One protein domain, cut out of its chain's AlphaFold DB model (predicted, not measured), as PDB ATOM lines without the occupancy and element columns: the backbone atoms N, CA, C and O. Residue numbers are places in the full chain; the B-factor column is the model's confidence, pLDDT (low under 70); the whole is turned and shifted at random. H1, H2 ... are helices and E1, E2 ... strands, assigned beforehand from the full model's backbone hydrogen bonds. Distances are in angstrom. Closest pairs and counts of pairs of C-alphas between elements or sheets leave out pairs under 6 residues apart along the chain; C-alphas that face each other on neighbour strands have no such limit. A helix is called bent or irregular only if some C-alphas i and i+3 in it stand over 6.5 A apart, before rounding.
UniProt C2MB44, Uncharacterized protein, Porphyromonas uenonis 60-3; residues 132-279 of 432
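Overview. This is residues 132 to 279 of the 432 residues of an uncharacterized protein of Porphyromonas uenonis 60-3 (UniProt C2MB44). Two sheets lie partly face to face with their strands crossed: E1, E2 and E3 make one lobe with H2 across the sheet's far face, and E4 to E7 make the other, a strongly twisted sheet that curls round H4. The 148 printed residues, compact with a radius of gyration of the C-alphas of 15.7 A, span 46 by 34 by 31 A. Along the chain stand E1 H1 H2 E2 E3 E4 H3 H4 E5 E6 E7, of mixed class. Both sheets are mixed, in the orders E1 E2 E3 and E4 E5 E6 E7.

Along the chain. E1, residues 132 to 136, begins at C-alpha 132 (36.289, -40.608, 110.555). H1 is residues 138 to 143 and H2 residues 156 to 169, 19.9 A long. E2, residues 176 to 183, is 21.4 A long and E3, residues 186 to 193, 22.9 A. E4 is residues 203 to 205, H3 208 to 213, and H4 227 to 238, 15.5 A long. E5, residues 247 to 256, is 26.9 A long and bends by 52 degrees at residue 253. E6, residues 259 to 270, is 33.3 A long. E7, residues 273 to 276, ends at C-alpha 276 (37.251, -37.582, 132.515).

Arrangement. E1 and E2 are parallel, with N 134 and O 178 2.9 A apart. E2 and E3 form an antiparallel hairpin, N 179 and O 190 at 2.8 A. H2 is on this sheet at a height of 9.6 A, over E2 and E3, and only just across the strands at 62 degrees to E2 on the local plane. H1 and H3 only graze it. E1, H1, H2, E2 and E4, H3, H4, E5 are strand-helix-strand units, parallel neighbour strands joined through helices, with right-handed crossovers. The two sheets form a sandwich, face to face, their strands at 72 degrees; the closest C-alphas of E1 and E6, Ser 133 and Pro 262, are 5.6 A apart. E4 and E5 are parallel, N 251 and O 204 at 2.8 A. E5, E6 and E7 form a meander of successive antiparallel neighbours, with N 250 and O 265 at 2.8 A and N 268 and O 275 at 2.9 A. H4 is on their sheet; its closest C-alphas to E7 are Pro 232 and Trp 274, 4.9 A. Every O i to N i+4 pair is within hydrogen-bond range in H1, H2 and H3, and 6 of 8 in H4, only just irregular with C-alphas 229 and 232 6.7 A apart.

Size, cuts and confidence. The C-alphas farthest apart, Lys 143 and Gly 271, are 47.0 A apart. The printed part has no cut. The links H1 to H2 and H3 to H4 are long. Mean pLDDT of the printed part is 94.0, and no printed residue is under 70.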
ATOM      1  N   ILE A 132      35.148 -40.028 111.274       93.62
ATOM      2  CA  ILE A 132      36.289 -40.608 110.555       93.62
ATOM      3  C   ILE A 132      37.504 -39.679 110.569       93.62
ATOM      4  O   ILE A 132      37.380 -38.455 110.604       93.62
ATOM      5  N   SER A 133      38.699 -40.269 110.526       96.19
ATOM      6  CA  SER A 133      39.950 -39.528 110.359       96.19
ATOM      7  C   SER A 133      40.238 -39.366 108.869       96.19
ATOM      8  O   SER A 133      40.262 -40.346 108.120       96.19
ATOM      9  N   VAL A 134      40.444 -38.124 108.426       97.12
ATOM     10  CA  VAL A 134      40.711 -37.793 107.021       97.12
ATOM     11  C   VAL A 134      42.059 -37.098 106.921       97.12
ATOM     12  O   VAL A 134      42.232 -35.976 107.394       97.12
ATOM     13  N   LYS A 135      43.029 -37.745 106.272       96.25
ATOM     14  CA  LYS A 135      44.273 -37.076 105.874       96.25
ATOM     15  C   LYS A 135      43.964 -36.162 104.692       96.25
ATOM     16  O   LYS A 135      43.558 -36.657 103.649       96.25
ATOM     17  N   VAL A 136      44.167 -34.858 104.854       96.88
ATOM     18  CA  VAL A 136      44.002 -33.887 103.766       96.88
ATOM     19  C   VAL A 136      45.373 -33.680 103.137       96.88
ATOM     20  O   VAL A 136      46.247 -33.053 103.740       96.88
ATOM     21  N   SER A 137      45.572 -34.277 101.961       90.19
ATOM     22  CA  SER A 137      46.801 -34.134 101.173       90.19
ATOM     23  C   SER A 137      46.893 -32.756 100.503       90.19
ATOM     24  O   SER A 137      45.936 -31.983 100.511       90.19
ATOM     25  N   ALA A 138      48.035 -32.447  99.878       90.12
ATOM     26  CA  ALA A 138      48.188 -31.225  99.081       90.12
ATOM     27  C   ALA A 138      47.203 -31.173  97.893       90.12
ATOM     28  O   ALA A 138      46.671 -30.108  97.566       90.12
ATOM     29  N   ASP A 139      46.902 -32.326  97.290       93.06
ATOM     30  CA  ASP A 139      45.925 -32.431  96.205       93.06
ATOM     31  C   ASP A 139      44.503 -32.192  96.719       93.06
ATOM     32  O   ASP A 139      43.722 -31.487  96.081       93.06
ATOM     33  N   ASP A 140      44.165 -32.740  97.889       95.94
ATOM     34  CA  ASP A 140      42.860 -32.517  98.518       95.94
ATOM     35  C   ASP A 140      42.695 -31.055  98.931       95.94
ATOM     36  O   ASP A 140      41.646 -30.465  98.689       95.94
ATOM     37  N   ALA A 141      43.746 -30.438  99.482       95.06
ATOM     38  CA  ALA A 141      43.779 -29.014  99.796       95.06
ATOM     39  C   ALA A 141      43.537 -28.157  98.543       95.06
ATOM     40  O   ALA A 141      42.725 -27.233  98.574       95.06
ATOM     41  N   THR A 142      44.165 -28.506  97.416       96.31
ATOM     42  CA  THR A 142      43.949 -27.819  96.134       96.31
ATOM     43  C   THR A 142      42.511 -27.993  95.637       96.31
ATOM     44  O   THR A 142      41.868 -27.014  95.263       96.31
ATOM     45  N   LYS A 143      41.960 -29.215  95.687       97.38
ATOM     46  CA  LYS A 143      40.560 -29.504  95.307       97.38
ATOM     47  C   LYS A 143      39.552 -28.791  96.208       97.38
ATOM     48  O   LYS A 143      38.509 -28.351  95.732       97.38
ATOM     49  N   ALA A 144      39.874 -28.649  97.491       97.12
ATOM     50  CA  ALA A 144      39.108 -27.869  98.452       97.12
ATOM     51  C   ALA A 144      39.263 -26.349  98.255       97.12
ATOM     52  O   ALA A 144      38.562 -25.577  98.903       97.12
ATOM     53  N   GLY A 145      40.156 -25.895  97.368       96.94
ATOM     54  CA  GLY A 145      40.376 -24.478  97.083       96.94
ATOM     55  C   GLY A 145      41.170 -23.740  98.162       96.94
ATOM     56  O   GLY A 145      40.955 -22.542  98.351       96.94
ATOM     57  N   LEU A 146      42.054 -24.443  98.877       97.62
ATOM     58  CA  LEU A 146      42.970 -23.850  99.851       97.62
ATOM     59  C   LEU A 146      44.163 -23.210  99.134       97.62
ATOM     60  O   LEU A 146      44.729 -23.800  98.214       97.62
ATOM     61  N   THR A 147      44.560 -22.013  99.566       96.25
ATOM     62  CA  THR A 147      45.716 -21.285  99.015       96.25
ATOM     63  C   THR A 147      46.795 -21.016 100.059       96.25
ATOM     64  O   THR A 147      47.962 -20.842  99.696       96.25
ATOM     65  N   ALA A 148      46.451 -21.025 101.352       95.75
ATOM     66  CA  ALA A 148      47.433 -20.930 102.423       95.75
ATOM     67  C   ALA A 148      48.416 -22.115 102.395       95.75
ATOM     68  O   ALA A 148      48.042 -23.252 102.119       95.75
ATOM     69  N   LYS A 149      49.684 -21.856 102.736       94.94
ATOM     70  CA  LYS A 149      50.730 -22.890 102.858       94.94
ATOM     71  C   LYS A 149      50.891 -23.433 104.277       94.94
ATOM     72  O   LYS A 149      51.455 -24.510 104.448       94.94
ATOM     73  N   ASP A 150      50.387 -22.701 105.268       95.38
ATOM     74  CA  ASP A 150      50.347 -23.081 106.680       95.38
ATOM     75  C   ASP A 150      48.878 -23.268 107.093       95.38
ATOM     76  O   ASP A 150      48.099 -22.309 107.021       95.38
ATOM     77  N   PRO A 151      48.461 -24.466 107.541       95.38
ATOM     78  CA  PRO A 151      47.067 -24.728 107.890       95.38
ATOM     79  C   PRO A 151      46.594 -23.961 109.142       95.38
ATOM     80  O   PRO A 151      45.389 -23.855 109.397       95.38
ATOM     81  N   ASN A 152      47.511 -23.378 109.920       94.75
ATOM     82  CA  ASN A 152      47.176 -22.476 111.026       94.75
ATOM     83  C   ASN A 152      46.774 -21.073 110.552       94.75
ATOM     84  O   ASN A 152      46.201 -20.314 111.331       94.75
ATOM     85  N   LYS A 153      47.012 -20.743 109.276       96.38
ATOM     86  CA  LYS A 153      46.697 -19.441 108.666       96.38
ATOM     87  C   LYS A 153      45.502 -19.479 107.707       96.38
ATOM     88  O   LYS A 153      45.253 -18.490 107.023       96.38
ATOM     89  N   LEU A 154      44.765 -20.592 107.650       97.44
ATOM     90  CA  LEU A 154      43.571 -20.708 106.809       97.44
ATOM     91  C   LEU A 154      42.529 -19.653 107.188       97.44
ATOM     92  O   LEU A 154      42.153 -19.517 108.356       97.44
ATOM     93  N   SER A 155      42.030 -18.944 106.180       97.94
ATOM     94  CA  SER A 155      40.930 -17.999 106.337       97.94
ATOM     95  C   SER A 155      39.608 -18.714 106.647       97.94
ATOM     96  O   SER A 155      39.428 -19.905 106.391       97.94
ATOM     97  N   LYS A 156      38.620 -17.975 107.165       97.44
ATOM     98  CA  LYS A 156      37.280 -18.525 107.441       97.44
ATOM     99  C   LYS A 156      36.602 -19.096 106.185       97.44
ATOM    100  O   LYS A 156      35.885 -20.094 106.275       97.44
ATOM    101  N   ASP A 157      36.827 -18.471 105.031       98.25
ATOM    102  CA  ASP A 157      36.313 -18.937 103.739       98.25
ATOM    103  C   ASP A 157      36.961 -20.267 103.327       98.25
ATOM    104  O   ASP A 157      36.261 -21.232 103.039       98.25
ATOM    105  N   GLU A 158      38.289 -20.360 103.411       98.50
ATOM    106  CA  GLU A 158      39.035 -21.597 103.156       98.50
ATOM    107  C   GLU A 158      38.595 -22.750 104.063       98.50
ATOM    108  O   GLU A 158      38.365 -23.861 103.590       98.50
ATOM    109  N   ILE A 159      38.391 -22.486 105.357       98.31
ATOM    110  CA  ILE A 159      37.866 -23.482 106.301       98.31
ATOM    111  C   ILE A 159      36.466 -23.947 105.881       98.31
ATOM    112  O   ILE A 159      36.171 -25.139 105.925       98.31
ATOM    113  N   THR A 160      35.606 -23.026 105.440       98.38
ATOM    114  CA  THR A 160      34.253 -23.357 104.962       98.38
ATOM    115  C   THR A 160      34.307 -24.221 103.701       98.38
ATOM    116  O   THR A 160      33.563 -25.196 103.585       98.38
ATOM    117  N   LYS A 161      35.199 -23.900 102.759       98.56
ATOM    118  CA  LYS A 161      35.398 -24.694 101.541       98.56
ATOM    119  C   LYS A 161      35.939 -26.089 101.850       98.56
ATOM    120  O   LYS A 161      35.435 -27.058 101.287       98.56
ATOM    121  N   LEU A 162      36.883 -26.204 102.787       98.62
ATOM    122  CA  LEU A 162      37.381 -27.498 103.255       98.62
ATOM    123  C   LEU A 162      36.257 -28.352 103.843       98.62
ATOM    124  O   LEU A 162      36.128 -29.514 103.471       98.62
ATOM    125  N   GLY A 163      35.411 -27.778 104.703       98.25
ATOM    126  CA  GLY A 163      34.268 -28.491 105.273       98.25
ATOM    127  C   GLY A 163      33.311 -29.026 104.204       98.25
ATOM    128  O   GLY A 163      32.963 -30.205 104.227       98.25
ATOM    129  N   LYS A 164      32.956 -28.204 103.208       98.50
ATOM    130  CA  LYS A 164      32.137 -28.630 102.054       98.50
ATOM    131  C   LYS A 164      32.790 -29.746 101.245       98.50
ATOM    132  O   LYS A 164      32.128 -30.715 100.869       98.50
ATOM    133  N   TYR A 165      34.088 -29.614 100.978       98.50
ATOM    134  CA  TYR A 165      34.859 -30.619 100.257       98.50
ATOM    135  C   TYR A 165      34.849 -31.962 100.995       98.50
ATOM    136  O   TYR A 165      34.572 -32.989 100.372       98.50
ATOM    137  N   LEU A 166      35.092 -31.958 102.309       98.19
ATOM    138  CA  LEU A 166      35.072 -33.161 103.140       98.19
ATOM    139  C   LEU A 166      33.688 -33.811 103.129       98.19
ATOM    140  O   LEU A 166      33.573 -34.988 102.794       98.19
ATOM    141  N   ALA A 167      32.647 -33.020 103.399       96.88
ATOM    142  CA  ALA A 167      31.268 -33.488 103.440       96.88
ATOM    143  C   ALA A 167      30.787 -34.083 102.112       96.88
ATOM    144  O   ALA A 167      29.998 -35.018 102.120       96.88
ATOM    145  N   THR A 168      31.274 -33.569 100.981       97.69
ATOM    146  CA  THR A 168      30.921 -34.082  99.649       97.69
ATOM    147  C   THR A 168      31.741 -35.318  99.282       97.69
ATOM    148  O   THR A 168      31.206 -36.292  98.761       97.69
ATOM    149  N   THR A 169      33.049 -35.288  99.539       97.44
ATOM    150  CA  THR A 169      33.995 -36.316  99.070       97.44
ATOM    151  C   THR A 169      33.938 -37.589  99.908       97.44
ATOM    152  O   THR A 169      34.219 -38.669  99.397       97.44
ATOM    153  N   TYR A 170      33.593 -37.464 101.191       95.31
ATOM    154  CA  TYR A 170      33.609 -38.559 102.162       95.31
ATOM    155  C   TYR A 170      32.214 -38.884 102.724       95.31
ATOM    156  O   TYR A 170      32.115 -39.561 103.748       95.31
ATOM    157  N   ALA A 171      31.148 -38.433 102.048       93.62
ATOM    158  CA  ALA A 171      29.752 -38.598 102.469       93.62
ATOM    159  C   ALA A 171      29.340 -40.064 102.696       93.62
ATOM    160  O   ALA A 171      28.469 -40.359 103.512       93.62
ATOM    161  N   ASP A 172      29.947 -40.991 101.953       91.56
ATOM    162  CA  ASP A 172      29.705 -42.431 102.042       91.56
ATOM    163  C   ASP A 172      30.427 -43.088 103.229       91.56
ATOM    164  O   ASP A 172      30.068 -44.196 103.632       91.56
ATOM    165  N   LYS A 173      31.430 -42.414 103.804       89.19
ATOM    166  CA  LYS A 173      32.301 -42.960 104.856       89.19
ATOM    167  C   LYS A 173      32.002 -42.405 106.241       89.19
ATOM    168  O   LYS A 173      32.196 -43.123 107.217       89.19
ATOM    169  N   GLY A 174      31.561 -41.156 106.342       89.31
ATOM    170  CA  GLY A 174      31.310 -40.512 107.627       89.31
ATOM    171  C   GLY A 174      30.409 -39.291 107.517       89.31
ATOM    172  O   GLY A 174      30.127 -38.815 106.422       89.31
ATOM    173  N   ALA A 175      29.954 -38.795 108.665       92.25
ATOM    174  CA  ALA A 175      29.219 -37.531 108.772       92.25
ATOM    175  C   ALA A 175      30.004 -36.469 109.565       92.25
ATOM    176  O   ALA A 175      29.735 -35.273 109.440       92.25
ATOM    177  N   SER A 176      31.008 -36.906 110.328       95.50
ATOM    178  CA  SER A 176      31.949 -36.056 111.053       95.50
ATOM    179  C   SER A 176      33.385 -36.413 110.673       95.50
ATOM    180  O   SER A 176      33.712 -37.578 110.441       95.50
ATOM    181  N   TYR A 177      34.260 -35.412 110.618       97.38
ATOM    182  CA  TYR A 177      35.600 -35.547 110.056       97.38
ATOM    183  C   TYR A 177      36.647 -34.941 110.985       97.38
ATOM    184  O   TYR A 177      36.687 -33.725 111.181       97.38
ATOM    185  N   LEU A 178      37.552 -35.773 111.497       97.88
ATOM    186  CA  LEU A 178      38.826 -35.311 112.037       97.88
ATOM    187  C   LEU A 178      39.789 -35.090 110.863       97.88
ATOM    188  O   LEU A 178      40.492 -36.000 110.421       97.88
ATOM    189  N   ALA A 179      39.787 -33.873 110.326       98.12
ATOM    190  CA  ALA A 179      40.631 -33.469 109.212       98.12
ATOM    191  C   ALA A 179      42.060 -33.194 109.689       98.12
ATOM    192  O   ALA A 179      42.316 -32.262 110.456       98.12
ATOM    193  N   LYS A 180      43.005 -33.994 109.202       97.56
ATOM    194  CA  LYS A 180      44.442 -33.881 109.459       97.56
ATOM    195  C   LYS A 180      45.094 -33.195 108.278       97.56
ATOM    196  O   LYS A 180      45.487 -33.846 107.308       97.56
ATOM    197  N   VAL A 181      45.149 -31.871 108.352       97.19
ATOM    198  CA  VAL A 181      45.635 -31.015 107.275       97.19
ATOM    199  C   VAL A 181      47.142 -30.877 107.394       97.19
ATOM    200  O   VAL A 181      47.642 -30.370 108.397       97.19
ATOM    201  N   ALA A 182      47.864 -31.337 106.374       94.44
ATOM    202  CA  ALA A 182      49.311 -31.205 106.275       94.44
ATOM    203  C   ALA A 182      49.654 -30.443 104.992       94.44
ATOM    204  O   ALA A 182      49.450 -30.952 103.892       94.44
ATOM    205  N   LEU A 183      50.164 -29.223 105.146       94.38
ATOM    206  CA  LEU A 183      50.594 -28.362 104.044       94.38
ATOM    207  C   LEU A 183      52.101 -28.097 104.162       94.38
ATOM    208  O   LEU A 183      52.752 -28.551 105.104       94.38
ATOM    209  N   ALA A 184      52.661 -27.366 103.197       93.88
ATOM    210  CA  ALA A 184      54.105 -27.156 103.082       93.88
ATOM    211  C   ALA A 184      54.755 -26.539 104.336       93.88
ATOM    212  O   ALA A 184      55.906 -26.844 104.630       93.88
ATOM    213  N   GLU A 185      54.031 -25.694 105.074       94.81
ATOM    214  CA  GLU A 185      54.559 -24.943 106.220       94.81
ATOM    215  C   GLU A 185      53.977 -25.396 107.569       94.81
ATOM    216  O   GLU A 185      54.224 -24.756 108.589       94.81
ATOM    217  N   GLY A 186      53.217 -26.497 107.625       93.56
ATOM    218  CA  GLY A 186      52.722 -26.982 108.912       93.56
ATOM    219  C   GLY A 186      51.634 -28.042 108.861       93.56
ATOM    220  O   GLY A 186      51.174 -28.476 107.803       93.56
ATOM    221  N   LYS A 187      51.200 -28.444 110.059       94.56
ATOM    222  CA  LYS A 187      50.100 -29.388 110.271       94.56
ATOM    223  C   LYS A 187      49.067 -28.807 111.226       94.56
ATOM    224  O   LYS A 187      49.425 -28.112 112.176       94.56
ATOM    225  N   ARG A 188      47.797 -29.147 111.011       95.38
ATOM    226  CA  ARG A 188      46.693 -28.814 111.913       95.38
ATOM    227  C   ARG A 188      45.630 -29.903 111.866       95.38
ATOM    228  O   ARG A 188      45.245 -30.349 110.788       95.38
ATOM    229  N   ASN A 189      45.129 -30.274 113.037       97.62
ATOM    230  CA  ASN A 189      43.955 -31.129 113.157       97.62
ATOM    231  C   ASN A 189      42.719 -30.244 113.361       97.62
ATOM    232  O   ASN A 189      42.760 -29.289 114.140       97.62
ATOM    233  N   MET A 190      41.635 -30.534 112.646       97.88
ATOM    234  CA  MET A 190      40.389 -29.766 112.679       97.88
ATOM    235  C   MET A 190      39.200 -30.721 112.676       97.88
ATOM    236  O   MET A 190      39.185 -31.671 111.900       97.88
ATOM    237  N   LEU A 191      38.207 -30.470 113.524       98.00
ATOM    238  CA  LEU A 191      36.989 -31.272 113.577       98.00
ATOM    239  C   LEU A 191      35.882 -30.585 112.787       98.00
ATOM    240  O   LEU A 191      35.531 -29.444 113.086       98.00
ATOM    241  N   PHE A 192      35.321 -31.290 111.815       97.75
ATOM    242  CA  PHE A 192      34.150 -30.859 111.066       97.75
ATOM    243  C   PHE A 192      32.959 -31.762 111.382       97.75
ATOM    244  O   PHE A 192      33.109 -32.980 111.437       97.75
ATOM    245  N   ILE A 193      31.785 -31.161 111.560       95.56
ATOM    246  CA  ILE A 193      30.498 -31.851 111.692       95.56
ATOM    247  C   ILE A 193      29.671 -31.446 110.474       95.56
ATOM    248  O   ILE A 193      29.318 -30.271 110.306       95.56
ATOM    249  N   GLY A 194      29.445 -32.397 109.568       94.50
ATOM    250  CA  GLY A 194      29.025 -32.093 108.205       94.50
ATOM    251  C   GLY A 194      29.992 -31.105 107.542       94.50
ATOM    252  O   GLY A 194      31.202 -31.316 107.515       94.50
ATOM    253  N   GLU A 195      29.461 -29.994 107.030       97.00
ATOM    254  CA  GLU A 195      30.255 -28.954 106.356       97.00
ATOM    255  C   GLU A 195      30.901 -27.937 107.310       97.00
ATOM    256  O   GLU A 195      31.641 -27.053 106.874       97.00
ATOM    257  N   ARG A 196      30.576 -27.978 108.605       97.00
ATOM    258  CA  ARG A 196      30.896 -26.893 109.538       97.00
ATOM    259  C   ARG A 196      32.052 -27.271 110.440       97.00
ATOM    260  O   ARG A 196      32.094 -28.378 110.963       97.00
ATOM    261  N   LEU A 197      32.952 -26.319 110.679       97.62
ATOM    262  CA  LEU A 197      33.927 -26.447 111.756       97.62
ATOM    263  C   LEU A 197      33.182 -26.552 113.094       97.62
ATOM    264  O   LEU A 197      32.269 -25.761 113.353       97.62
ATOM    265  N   ALA A 198      33.570 -27.521 113.914       95.94
ATOM    266  CA  ALA A 198      32.981 -27.751 115.223       95.94
ATOM    267  C   ALA A 198      33.260 -26.579 116.185       95.94
ATOM    268  O   ALA A 198      34.309 -25.934 116.106       95.94
ATOM    269  N   ASP A 199      32.317 -26.296 117.088       93.69
ATOM    270  CA  ASP A 199      32.437 -25.200 118.056       93.69
ATOM    271  C   ASP A 199      33.533 -25.495 119.088       93.69
ATOM    272  O   ASP A 199      33.473 -26.489 119.812       93.69
ATOM    273  N   SER A 200      34.524 -24.612 119.190       91.62
ATOM    274  CA  SER A 200      35.635 -24.749 120.133       91.62
ATOM    275  C   SER A 200      35.230 -24.617 121.607       91.62
ATOM    276  O   SER A 200      36.025 -24.962 122.475       91.62
ATOM    277  N   HIS A 201      34.025 -24.113 121.905       89.62
ATOM    278  CA  HIS A 201      33.476 -24.116 123.268       89.62
ATOM    279  C   HIS A 201      32.936 -25.485 123.686       89.62
ATOM    280  O   HIS A 201      32.756 -25.718 124.878       89.62
ATOM    281  N   THR A 202      32.692 -26.377 122.722       92.38
ATOM    282  CA  THR A 202      32.189 -27.736 122.956       92.38
ATOM    283  C   THR A 202      33.279 -28.772 122.709       92.38
ATOM    284  O   THR A 202      33.434 -29.698 123.504       92.38
ATOM    285  N   TYR A 203      34.065 -28.613 121.640       94.69
ATOM    286  CA  TYR A 203      35.066 -29.592 121.219       94.69
ATOM    287  C   TYR A 203      36.486 -29.050 121.303       94.69
ATOM    288  O   TYR A 203      36.782 -27.928 120.891       94.69
ATOM    289  N   ARG A 204      37.406 -29.911 121.737       95.44
ATOM    290  CA  ARG A 204      38.847 -29.663 121.697       95.44
ATOM    291  C   ARG A 204      39.523 -30.759 120.889       95.44
ATOM    292  O   ARG A 204      39.483 -31.922 121.260       95.44
ATOM    293  N   VAL A 205      40.183 -30.386 119.803       96.94
ATOM    294  CA  VAL A 205      40.967 -31.328 118.996       96.94
ATOM    295  C   VAL A 205      42.413 -31.308 119.466       96.94
ATOM    296  O   VAL A 205      42.997 -30.231 119.573       96.94
ATOM    297  N   ILE A 206      42.993 -32.482 119.718       97.31
ATOM    298  CA  ILE A 206      44.423 -32.596 120.017       97.31
ATOM    299  C   ILE A 206      45.222 -32.365 118.734       97.31
ATOM    300  O   ILE A 206      45.051 -33.060 117.724       97.31
ATOM    301  N   SER A 207      46.092 -31.364 118.763       95.19
ATOM    302  CA  SER A 207      46.966 -31.009 117.653       95.19
ATOM    303  C   SER A 207      48.205 -31.914 117.585       95.19
ATOM    304  O   SER A 207      48.622 -32.482 118.596       95.19
ATOM    305  N   PRO A 208      48.861 -32.010 116.413       93.88
ATOM    306  CA  PRO A 208      50.132 -32.725 116.283       93.88
ATOM    307  C   PRO A 208      51.199 -32.224 117.265       93.88
ATOM    308  O   PRO A 208      51.868 -33.023 117.907       93.88
ATOM    309  N   ALA A 209      51.320 -30.905 117.454       94.38
ATOM    310  CA  ALA A 209      52.298 -30.332 118.379       94.38
ATOM    311  C   ALA A 209      52.048 -30.753 119.839       94.38
ATOM    312  O   ALA A 209      52.997 -31.013 120.573       94.38
ATOM    313  N   GLU A 210      50.786 -30.870 120.253       97.19
ATOM    314  CA  GLU A 210      50.433 -31.322 121.603       97.19
ATOM    315  C   GLU A 210      50.741 -32.805 121.808       97.19
ATOM    316  O   GLU A 210      51.256 -33.166 122.862       97.19
ATOM    317  N   TYR A 211      50.509 -33.661 120.806       96.44
ATOM    318  CA  TYR A 211      50.960 -35.056 120.869       96.44
ATOM    319  C   TYR A 211      52.464 -35.153 121.110       96.44
ATOM    320  O   TYR A 211      52.892 -35.884 122.004       96.44
ATOM    321  N   GLN A 212      53.252 -34.387 120.352       94.81
ATOM    322  CA  GLN A 212      54.706 -34.355 120.498       94.81
ATOM    323  C   GLN A 212      55.121 -33.815 121.873       94.81
ATOM    324  O   GLN A 212      55.993 -34.390 122.518       94.81
ATOM    325  N   ALA A 213      54.455 -32.766 122.368       95.12
ATOM    326  CA  ALA A 213      54.701 -32.216 123.703       95.12
ATOM    327  C   ALA A 213      54.391 -33.221 124.828       95.12
ATOM    328  O   ALA A 213      55.058 -33.216 125.860       95.12
ATOM    329  N   MET A 214      53.417 -34.112 124.621       95.50
ATOM    330  CA  MET A 214      53.114 -35.220 125.534       95.50
ATOM    331  C   MET A 214      54.049 -36.434 125.349       95.50
ATOM    332  O   MET A 214      53.959 -37.387 126.121       95.50
ATOM    333  N   GLY A 215      54.947 -36.412 124.357       94.00
ATOM    334  CA  GLY A 215      55.932 -37.464 124.086       94.00
ATOM    335  C   GLY A 215      55.506 -38.521 123.059       94.00
ATOM    336  O   GLY A 215      56.178 -39.541 122.928       94.00
ATOM    337  N   SER A 216      54.408 -38.314 122.327       94.75
ATOM    338  CA  SER A 216      53.990 -39.221 121.249       94.75
ATOM    339  C   SER A 216      54.821 -38.996 119.987       94.75
ATOM    340  O   SER A 216      54.937 -37.871 119.516       94.75
ATOM    341  N   THR A 217      55.326 -40.068 119.372       92.19
ATOM    342  CA  THR A 217      56.073 -40.021 118.097       92.19
ATOM    343  C   THR A 217      55.195 -40.236 116.861       92.19
ATOM    344  O   THR A 217      55.684 -40.150 115.736       92.19
ATOM    345  N   HIS A 218      53.906 -40.537 117.044       92.06
ATOM    346  CA  HIS A 218      53.002 -40.955 115.965       92.06
ATOM    347  C   HIS A 218      51.715 -40.121 115.870       92.06
ATOM    348  O   HIS A 218      50.795 -40.500 115.141       92.06
ATOM    349  N   ASP A 219      51.648 -38.990 116.579       95.06
ATOM    350  CA  ASP A 219      50.481 -38.100 116.632       95.06
ATOM    351  C   ASP A 219      49.181 -38.835 117.036       95.06
ATOM    352  O   ASP A 219      48.117 -38.600 116.462       95.06
ATOM    353  N   ASN A 220      49.282 -39.782 117.979       95.31
ATOM    354  CA  ASN A 220      48.157 -40.546 118.531       95.31
ATOM    355  C   ASN A 220      48.411 -40.995 119.982       95.31
ATOM    356  O   ASN A 220      49.554 -41.020 120.451       95.31
ATOM    357  N   PHE A 221      47.327 -41.358 120.664       94.62
ATOM    358  CA  PHE A 221      47.323 -42.128 121.907       94.62
ATOM    359  C   PHE A 221      47.295 -43.633 121.620       94.62
ATOM    360  O   PHE A 221      47.001 -44.064 120.508       94.62
ATOM    361  N   SER A 222      47.605 -44.446 122.627       90.81
ATOM    362  CA  SER A 222      47.599 -45.909 122.505       90.81
ATOM    363  C   SER A 222      47.511 -46.578 123.875       90.81
ATOM    364  O   SER A 222      47.542 -45.916 124.912       90.81
ATOM    365  N   SER A 223      47.468 -47.911 123.910       86.38
ATOM    366  CA  SER A 223      47.467 -48.673 125.172       86.38
ATOM    367  C   SER A 223      48.664 -48.377 126.093       86.38
ATOM    368  O   SER A 223      48.548 -48.542 127.306       86.38
ATOM    369  N   SER A 224      49.792 -47.892 125.554       88.44
ATOM    370  CA  SER A 224      50.953 -47.437 126.334       88.44
ATOM    371  C   SER A 224      50.941 -45.938 126.657       88.44
ATOM    372  O   SER A 224      51.746 -45.485 127.464       88.44
ATOM    373  N   MET A 225      50.041 -45.166 126.047       91.19
ATOM    374  CA  MET A 225      49.890 -43.724 126.235       91.19
ATOM    375  C   MET A 225      48.403 -43.384 126.375       91.19
ATOM    376  O   MET A 225      47.745 -42.993 125.414       91.19
ATOM    377  N   LEU A 226      47.867 -43.603 127.576       87.50
ATOM    378  CA  LEU A 226      46.428 -43.554 127.836       87.50
ATOM    379  C   LEU A 226      45.886 -42.112 127.935       87.50
ATOM    380  O   LEU A 226      46.390 -41.358 128.772       87.50
ATOM    381  N   PRO A 227      44.844 -41.731 127.171       89.75
ATOM    382  CA  PRO A 227      44.264 -40.385 127.155       89.75
ATOM    383  C   PRO A 227      43.979 -39.804 128.547       89.75
ATOM    384  O   PRO A 227      44.310 -38.651 128.818       89.75
ATOM    385  N   GLU A 228      43.456 -40.609 129.474       84.38
ATOM    386  CA  GLU A 228      43.040 -40.171 130.812       84.38
ATOM    387  C   GLU A 228      44.226 -39.770 131.705       84.38
ATOM    388  O   GLU A 228      44.040 -39.092 132.714       84.38
ATOM    389  N   ARG A 229      45.456 -40.161 131.343       88.38
ATOM    390  CA  ARG A 229      46.685 -39.772 132.057       88.38
ATOM    391  C   ARG A 229      47.284 -38.463 131.548       88.38
ATOM    392  O   ARG A 229      47.933 -37.764 132.322       88.38
ATOM    393  N   TYR A 230      47.071 -38.136 130.275       94.62
ATOM    394  CA  TYR A 230      47.742 -37.017 129.607       94.62
ATOM    395  C   TYR A 230      46.802 -35.840 129.334       94.62
ATOM    396  O   TYR A 230      47.157 -34.694 129.613       94.62
ATOM    397  N   ILE A 231      45.584 -36.103 128.846       95.19
ATOM    398  CA  ILE A 231      44.626 -35.054 128.477       95.19
ATOM    399  C   ILE A 231      44.307 -34.134 129.663       95.19
ATOM    400  O   ILE A 231      44.384 -32.923 129.473       95.19
ATOM    401  N   PRO A 232      44.041 -34.617 130.895       95.00
ATOM    402  CA  PRO A 232      43.830 -33.728 132.038       95.00
ATOM    403  C   PRO A 232      44.934 -32.688 132.255       95.00
ATOM    404  O   PRO A 232      44.648 -31.518 132.505       95.00
ATOM    405  N   GLN A 233      46.197 -33.098 132.122       95.25
ATOM    406  CA  GLN A 233      47.347 -32.210 132.299       95.25
ATOM    407  C   GLN A 233      47.450 -31.209 131.145       95.25
ATOM    408  O   GLN A 233      47.661 -30.019 131.381       95.25
ATOM    409  N   LEU A 234      47.225 -31.665 129.910       96.19
ATOM    410  CA  LEU A 234      47.176 -30.794 128.739       96.19
ATOM    411  C   LEU A 234      46.067 -29.736 128.859       96.19
ATOM    412  O   LEU A 234      46.291 -28.560 128.566       96.19
ATOM    413  N   LEU A 235      44.867 -30.127 129.294       96.31
ATOM    414  CA  LEU A 235      43.753 -29.200 129.504       96.31
ATOM    415  C   LEU A 235      44.077 -28.197 130.618       96.31
ATOM    416  O   LEU A 235      43.829 -27.007 130.452       96.31
ATOM    417  N   GLN A 236      44.716 -28.645 131.704       95.44
ATOM    418  CA  GLN A 236      45.147 -27.766 132.793       95.44
ATOM    419  C   GLN A 236      46.143 -26.695 132.328       95.44
ATOM    420  O   GLN A 236      46.049 -25.545 132.752       95.44
ATOM    421  N   GLN A 237      47.086 -27.067 131.460       94.38
ATOM    422  CA  GLN A 237      48.091 -26.149 130.916       94.38
ATOM    423  C   GLN A 237      47.507 -25.211 129.854       94.38
ATOM    424  O   GLN A 237      47.839 -24.030 129.818       94.38
ATOM    425  N   SER A 238      46.638 -25.731 128.986       93.31
ATOM    426  CA  SER A 238      46.099 -24.972 127.853       93.31
ATOM    427  C   SER A 238      44.865 -24.133 128.187       93.31
ATOM    428  O   SER A 238      44.498 -23.266 127.398       93.31
ATOM    429  N   MET A 239      44.222 -24.362 129.336       93.19
ATOM    430  CA  MET A 239      43.030 -23.630 129.780       93.19
ATOM    431  C   MET A 239      43.152 -23.154 131.239       93.19
ATOM    432  O   MET A 239      42.335 -23.537 132.080       93.19
ATOM    433  N   PRO A 240      44.136 -22.295 131.568       92.50
ATOM    434  CA  PRO A 240      44.403 -21.879 132.950       92.50
ATOM    435  C   PRO A 240      43.272 -21.058 133.593       92.50
ATOM    436  O   PRO A 240      43.243 -20.914 134.810       92.50
ATOM    437  N   TYR A 241      42.343 -20.527 132.791       92.25
ATOM    438  CA  TYR A 241      41.215 -19.707 133.251       92.25
ATOM    439  C   TYR A 241      39.864 -20.434 133.217       92.25
ATOM    440  O   TYR A 241      38.829 -19.804 133.446       92.25
ATOM    441  N   ALA A 242      39.852 -21.736 132.913       93.56
ATOM    442  CA  ALA A 242      38.629 -22.526 132.970       93.56
ATOM    443  C   ALA A 242      38.050 -22.516 134.395       93.56
ATOM    444  O   ALA A 242      38.776 -22.560 135.386       93.56
ATOM    445  N   GLN A 243      36.729 -22.430 134.487       93.12
ATOM    446  CA  GLN A 243      35.980 -22.377 135.735       93.12
ATOM    447  C   GLN A 243      35.434 -23.764 136.101       93.12
ATOM    448  O   GLN A 243      35.095 -24.544 135.202       93.12
ATOM    449  N   PRO A 244      35.302 -24.092 137.401       93.19
ATOM    450  CA  PRO A 244      34.637 -25.315 137.835       93.19
ATOM    451  C   PRO A 244      33.278 -25.500 137.147       93.19
ATOM    452  O   PRO A 244      32.471 -24.577 137.081       93.19
ATOM    453  N   GLY A 245      33.038 -26.699 136.620       88.62
ATOM    454  CA  GLY A 245      31.857 -27.023 135.825       88.62
ATOM    455  C   GLY A 245      32.045 -26.882 134.312       88.62
ATOM    456  O   GLY A 245      31.229 -27.439 133.580       88.62
ATOM    457  N   ASN A 246      33.109 -26.226 133.822       93.25
ATOM    458  CA  ASN A 246      33.430 -26.262 132.393       93.25
ATOM    459  C   ASN A 246      33.647 -27.701 131.921       93.25
ATOM    460  O   ASN A 246      34.280 -28.507 132.604       93.25
ATOM    461  N   GLN A 247      33.128 -28.002 130.734       93.06
ATOM    462  CA  GLN A 247      33.159 -29.326 130.137       93.06
ATOM    463  C   GLN A 247      33.440 -29.213 128.641       93.06
ATOM    464  O   GLN A 247      32.955 -28.291 127.993       93.06
ATOM    465  N   LEU A 248      34.209 -30.163 128.109       93.00
ATOM    466  CA  LEU A 248      34.548 -30.261 126.693       93.00
ATOM    467  C   LEU A 248      34.567 -31.718 126.241       93.00
ATOM    468  O   LEU A 248      34.804 -32.626 127.037       93.00
ATOM    469  N   ILE A 249      34.382 -31.930 124.945       92.88
ATOM    470  CA  ILE A 249      34.616 -33.204 124.269       92.88
ATOM    471  C   ILE A 249      35.968 -33.113 123.579       92.88
ATOM    472  O   ILE A 249      36.173 -32.311 122.668       92.88
ATOM    473  N   VAL A 250      36.918 -33.918 124.036       94.56
ATOM    474  CA  VAL A 250      38.260 -33.950 123.470       94.56
ATOM    475  C   VAL A 250      38.308 -35.016 122.389       94.56
ATOM    476  O   VAL A 250      38.030 -36.176 122.674       94.56
ATOM    477  N   VAL A 251      38.662 -34.620 121.166       94.88
ATOM    478  CA  VAL A 251      38.782 -35.496 119.994       94.88
ATOM    479  C   VAL A 251      40.254 -35.730 119.676       94.88
ATOM    480  O   VAL A 251      41.046 -34.785 119.586       94.88
ATOM    481  N   TYR A 252      40.621 -36.993 119.508       95.12
ATOM    482  CA  TYR A 252      41.997 -37.445 119.361       95.12
ATOM    483  C   TYR A 252      42.096 -38.656 118.426       95.12
ATOM    484  O   TYR A 252      41.098 -39.168 117.947       95.12
ATOM    485  N   GLU A 253      43.317 -39.084 118.127       95.56
ATOM    486  CA  GLU A 253      43.629 -40.284 117.359       95.56
ATOM    487  C   GLU A 253      44.072 -41.368 118.337       95.56
ATOM    488  O   GLU A 253      44.907 -41.115 119.211       95.56
ATOM    489  N   TRP A 254      43.551 -42.575 118.167       92.12
ATOM    490  CA  TRP A 254      43.895 -43.751 118.953       92.12
ATOM    491  C   TRP A 254      44.483 -44.830 118.059       92.12
ATOM    492  O   TRP A 254      43.921 -45.153 117.016       92.12
ATOM    493  N   PHE A 255      45.614 -45.399 118.464       91.56
ATOM    494  CA  PHE A 255      46.257 -46.506 117.777       91.56
ATOM    495  C   PHE A 255      46.070 -47.825 118.525       91.56
ATOM    496  O   PHE A 255      46.538 -48.002 119.653       91.56
ATOM    497  N   GLU A 256      45.477 -48.797 117.834       85.44
ATOM    498  CA  GLU A 256      45.351 -50.174 118.298       85.44
ATOM    499  C   GLU A 256      45.311 -51.144 117.112       85.44
ATOM    500  O   GLU A 256      44.763 -50.859 116.050       85.44
ATOM    501  N   ASN A 257      45.933 -52.315 117.276       83.31
ATOM    502  CA  ASN A 257      45.934 -53.391 116.277       83.31
ATOM    503  C   ASN A 257      46.361 -52.963 114.858       83.31
ATOM    504  O   ASN A 257      45.858 -53.500 113.877       83.31
ATOM    505  N   LYS A 258      47.338 -52.048 114.748       86.88
ATOM    506  CA  LYS A 258      47.861 -51.477 113.483       86.88
ATOM    507  C   LYS A 258      46.923 -50.492 112.776       86.88
ATOM    508  O   LYS A 258      47.252 -50.045 111.678       86.88
ATOM    509  N   PHE A 259      45.812 -50.120 113.397       85.06
ATOM    510  CA  PHE A 259      44.893 -49.114 112.884       85.06
ATOM    511  C   PHE A 259      44.921 -47.879 113.779       85.06
ATOM    512  O   PHE A 259      45.110 -47.986 114.989       85.06
ATOM    513  N   THR A 260      44.750 -46.709 113.166       90.12
ATOM    514  CA  THR A 260      44.529 -45.453 113.881       90.12
ATOM    515  C   THR A 260      43.118 -44.975 113.577       90.12
ATOM    516  O   THR A 260      42.780 -44.815 112.401       90.12
ATOM    517  N   THR A 261      42.312 -44.779 114.612       88.94
ATOM    518  CA  THR A 261      40.929 -44.306 114.518       88.94
ATOM    519  C   THR A 261      40.750 -43.027 115.323       88.94
ATOM    520  O   THR A 261      41.412 -42.857 116.351       88.94
ATOM    521  N   PRO A 262      39.867 -42.116 114.883       91.81
ATOM    522  CA  PRO A 262      39.510 -40.981 115.705       91.81
ATOM    523  C   PRO A 262      38.642 -41.459 116.870       91.81
ATOM    524  O   PRO A 262      37.703 -42.230 116.690       91.81
ATOM    525  N   GLU A 263      38.934 -40.953 118.052       88.88
ATOM    526  CA  GLU A 263      38.218 -41.237 119.284       88.88
ATOM    527  C   GLU A 263      37.869 -39.921 119.966       88.88
ATOM    528  O   GLU A 263      38.456 -38.868 119.688       88.88
ATOM    529  N   TYR A 264      36.902 -39.966 120.873       89.50
ATOM    530  CA  TYR A 264      36.535 -38.795 121.644       89.50
ATOM    531  C   TYR A 264      36.046 -39.147 123.035       89.50
ATOM    532  O   TYR A 264      35.476 -40.213 123.266       89.50
ATOM    533  N   GLN A 265      36.281 -38.224 123.965       88.38
ATOM    534  CA  GLN A 265      35.925 -38.395 125.363       88.38
ATOM    535  C   GLN A 265      35.612 -37.056 126.023       88.38
ATOM    536  O   GLN A 265      36.253 -36.041 125.750       88.38
ATOM    537  N   SER A 266      34.618 -37.050 126.906       91.12
ATOM    538  CA  SER A 266      34.237 -35.854 127.652       91.12
ATOM    539  C   SER A 266      35.132 -35.654 128.869       91.12
ATOM    540  O   SER A 266      35.375 -36.582 129.639       91.12
ATOM    541  N   PHE A 267      35.570 -34.418 129.080       92.62
ATOM    542  CA  PHE A 267      36.331 -33.987 130.246       92.62
ATOM    543  C   PHE A 267      35.621 -32.824 130.915       92.62
ATOM    544  O   PHE A 267      35.081 -31.952 130.239       92.62
ATOM    545  N   LYS A 268      35.653 -32.801 132.244       93.56
ATOM    546  CA  LYS A 268      35.047 -31.758 133.062       93.56
ATOM    547  C   LYS A 268      36.044 -31.255 134.096       93.56
ATOM    548  O   LYS A 268      36.831 -32.032 134.640       93.56
ATOM    549  N   LEU A 269      36.016 -29.953 134.347       94.56
ATOM    550  CA  LEU A 269      36.799 -29.314 135.391       94.56
ATOM    551  C   LEU A 269      36.032 -29.385 136.714       94.56
ATOM    552  O   LEU A 269      35.031 -28.694 136.900       94.56
ATOM    553  N   GLU A 270      36.501 -30.212 137.644       90.31
ATOM    554  CA  GLU A 270      35.887 -30.395 138.964       90.31
ATOM    555  C   GLU A 270      36.954 -30.320 140.054       90.31
ATOM    556  O   GLU A 270      38.049 -30.861 139.909       90.31
ATOM    557  N   GLY A 271      36.667 -29.603 141.145       88.06
ATOM    558  CA  GLY A 271      37.659 -29.385 142.204       88.06
ATOM    559  C   GLY A 271      38.950 -28.728 141.694       88.06
ATOM    560  O   GLY A 271      40.031 -29.051 142.174       88.06
ATOM    561  N   ASN A 272      38.836 -27.846 140.691       88.69
ATOM    562  CA  ASN A 272      39.956 -27.193 140.006       88.69
ATOM    563  C   ASN A 272      40.942 -28.161 139.319       88.69
ATOM    564  O   ASN A 272      42.108 -27.828 139.123       88.69
ATOM    565  N   GLN A 273      40.490 -29.367 138.965       94.00
ATOM    566  CA  GLN A 273      41.261 -30.333 138.189       94.00
ATOM    567  C   GLN A 273      40.421 -30.896 137.046       94.00
ATOM    568  O   GLN A 273      39.279 -31.316 137.240       94.00
ATOM    569  N   TRP A 274      40.987 -30.913 135.843       95.38
ATOM    570  CA  TRP A 274      40.365 -31.609 134.724       95.38
ATOM    571  C   TRP A 274      40.353 -33.109 134.988       95.38
ATOM    572  O   TRP A 274      41.351 -33.689 135.413       95.38
ATOM    573  N   ARG A 275      39.213 -33.748 134.744       91.44
ATOM    574  CA  ARG A 275      39.031 -35.197 134.860       91.44
ATOM    575  C   ARG A 275      38.126 -35.671 133.738       91.44
ATOM    576  O   ARG A 275      37.342 -34.890 133.199       91.44
ATOM    577  N   MET A 276      38.236 -36.945 133.385       89.69
ATOM    578  CA  MET A 276      37.251 -37.582 132.515       89.69
ATOM    579  C   MET A 276      35.868 -37.428 133.154       89.69
ATOM    580  O   MET A 276      35.695 -37.750 134.331       89.69
ATOM    581  N   ALA A 277      34.904 -36.907 132.399       90.56
ATOM    582  CA  ALA A 277      33.557 -36.684 132.895       90.56
ATOM    583  C   ALA A 277      32.929 -38.027 133.287       90.56
ATOM    584  O   ALA A 277      32.989 -38.999 132.532       90.56
ATOM    585  N   GLN A 278      32.346 -38.078 134.481       90.56
ATOM    586  CA  GLN A 278      31.662 -39.257 134.994       90.56
ATOM    587  C   GLN A 278      30.158 -39.001 135.057       90.56
ATOM    588  O   GLN A 278      29.699 -37.910 135.396       90.56
ATOM    589  N   THR A 279      29.398 -40.042 134.766       90.69
ATOM    590  CA  THR A 279      27.970 -40.160 135.020       90.69
ATOM    591  C   THR A 279      27.779 -41.114 136.190       90.69
ATOM    592  O   THR A 279      28.546 -42.060 136.359       90.69
TER     593      THR A 279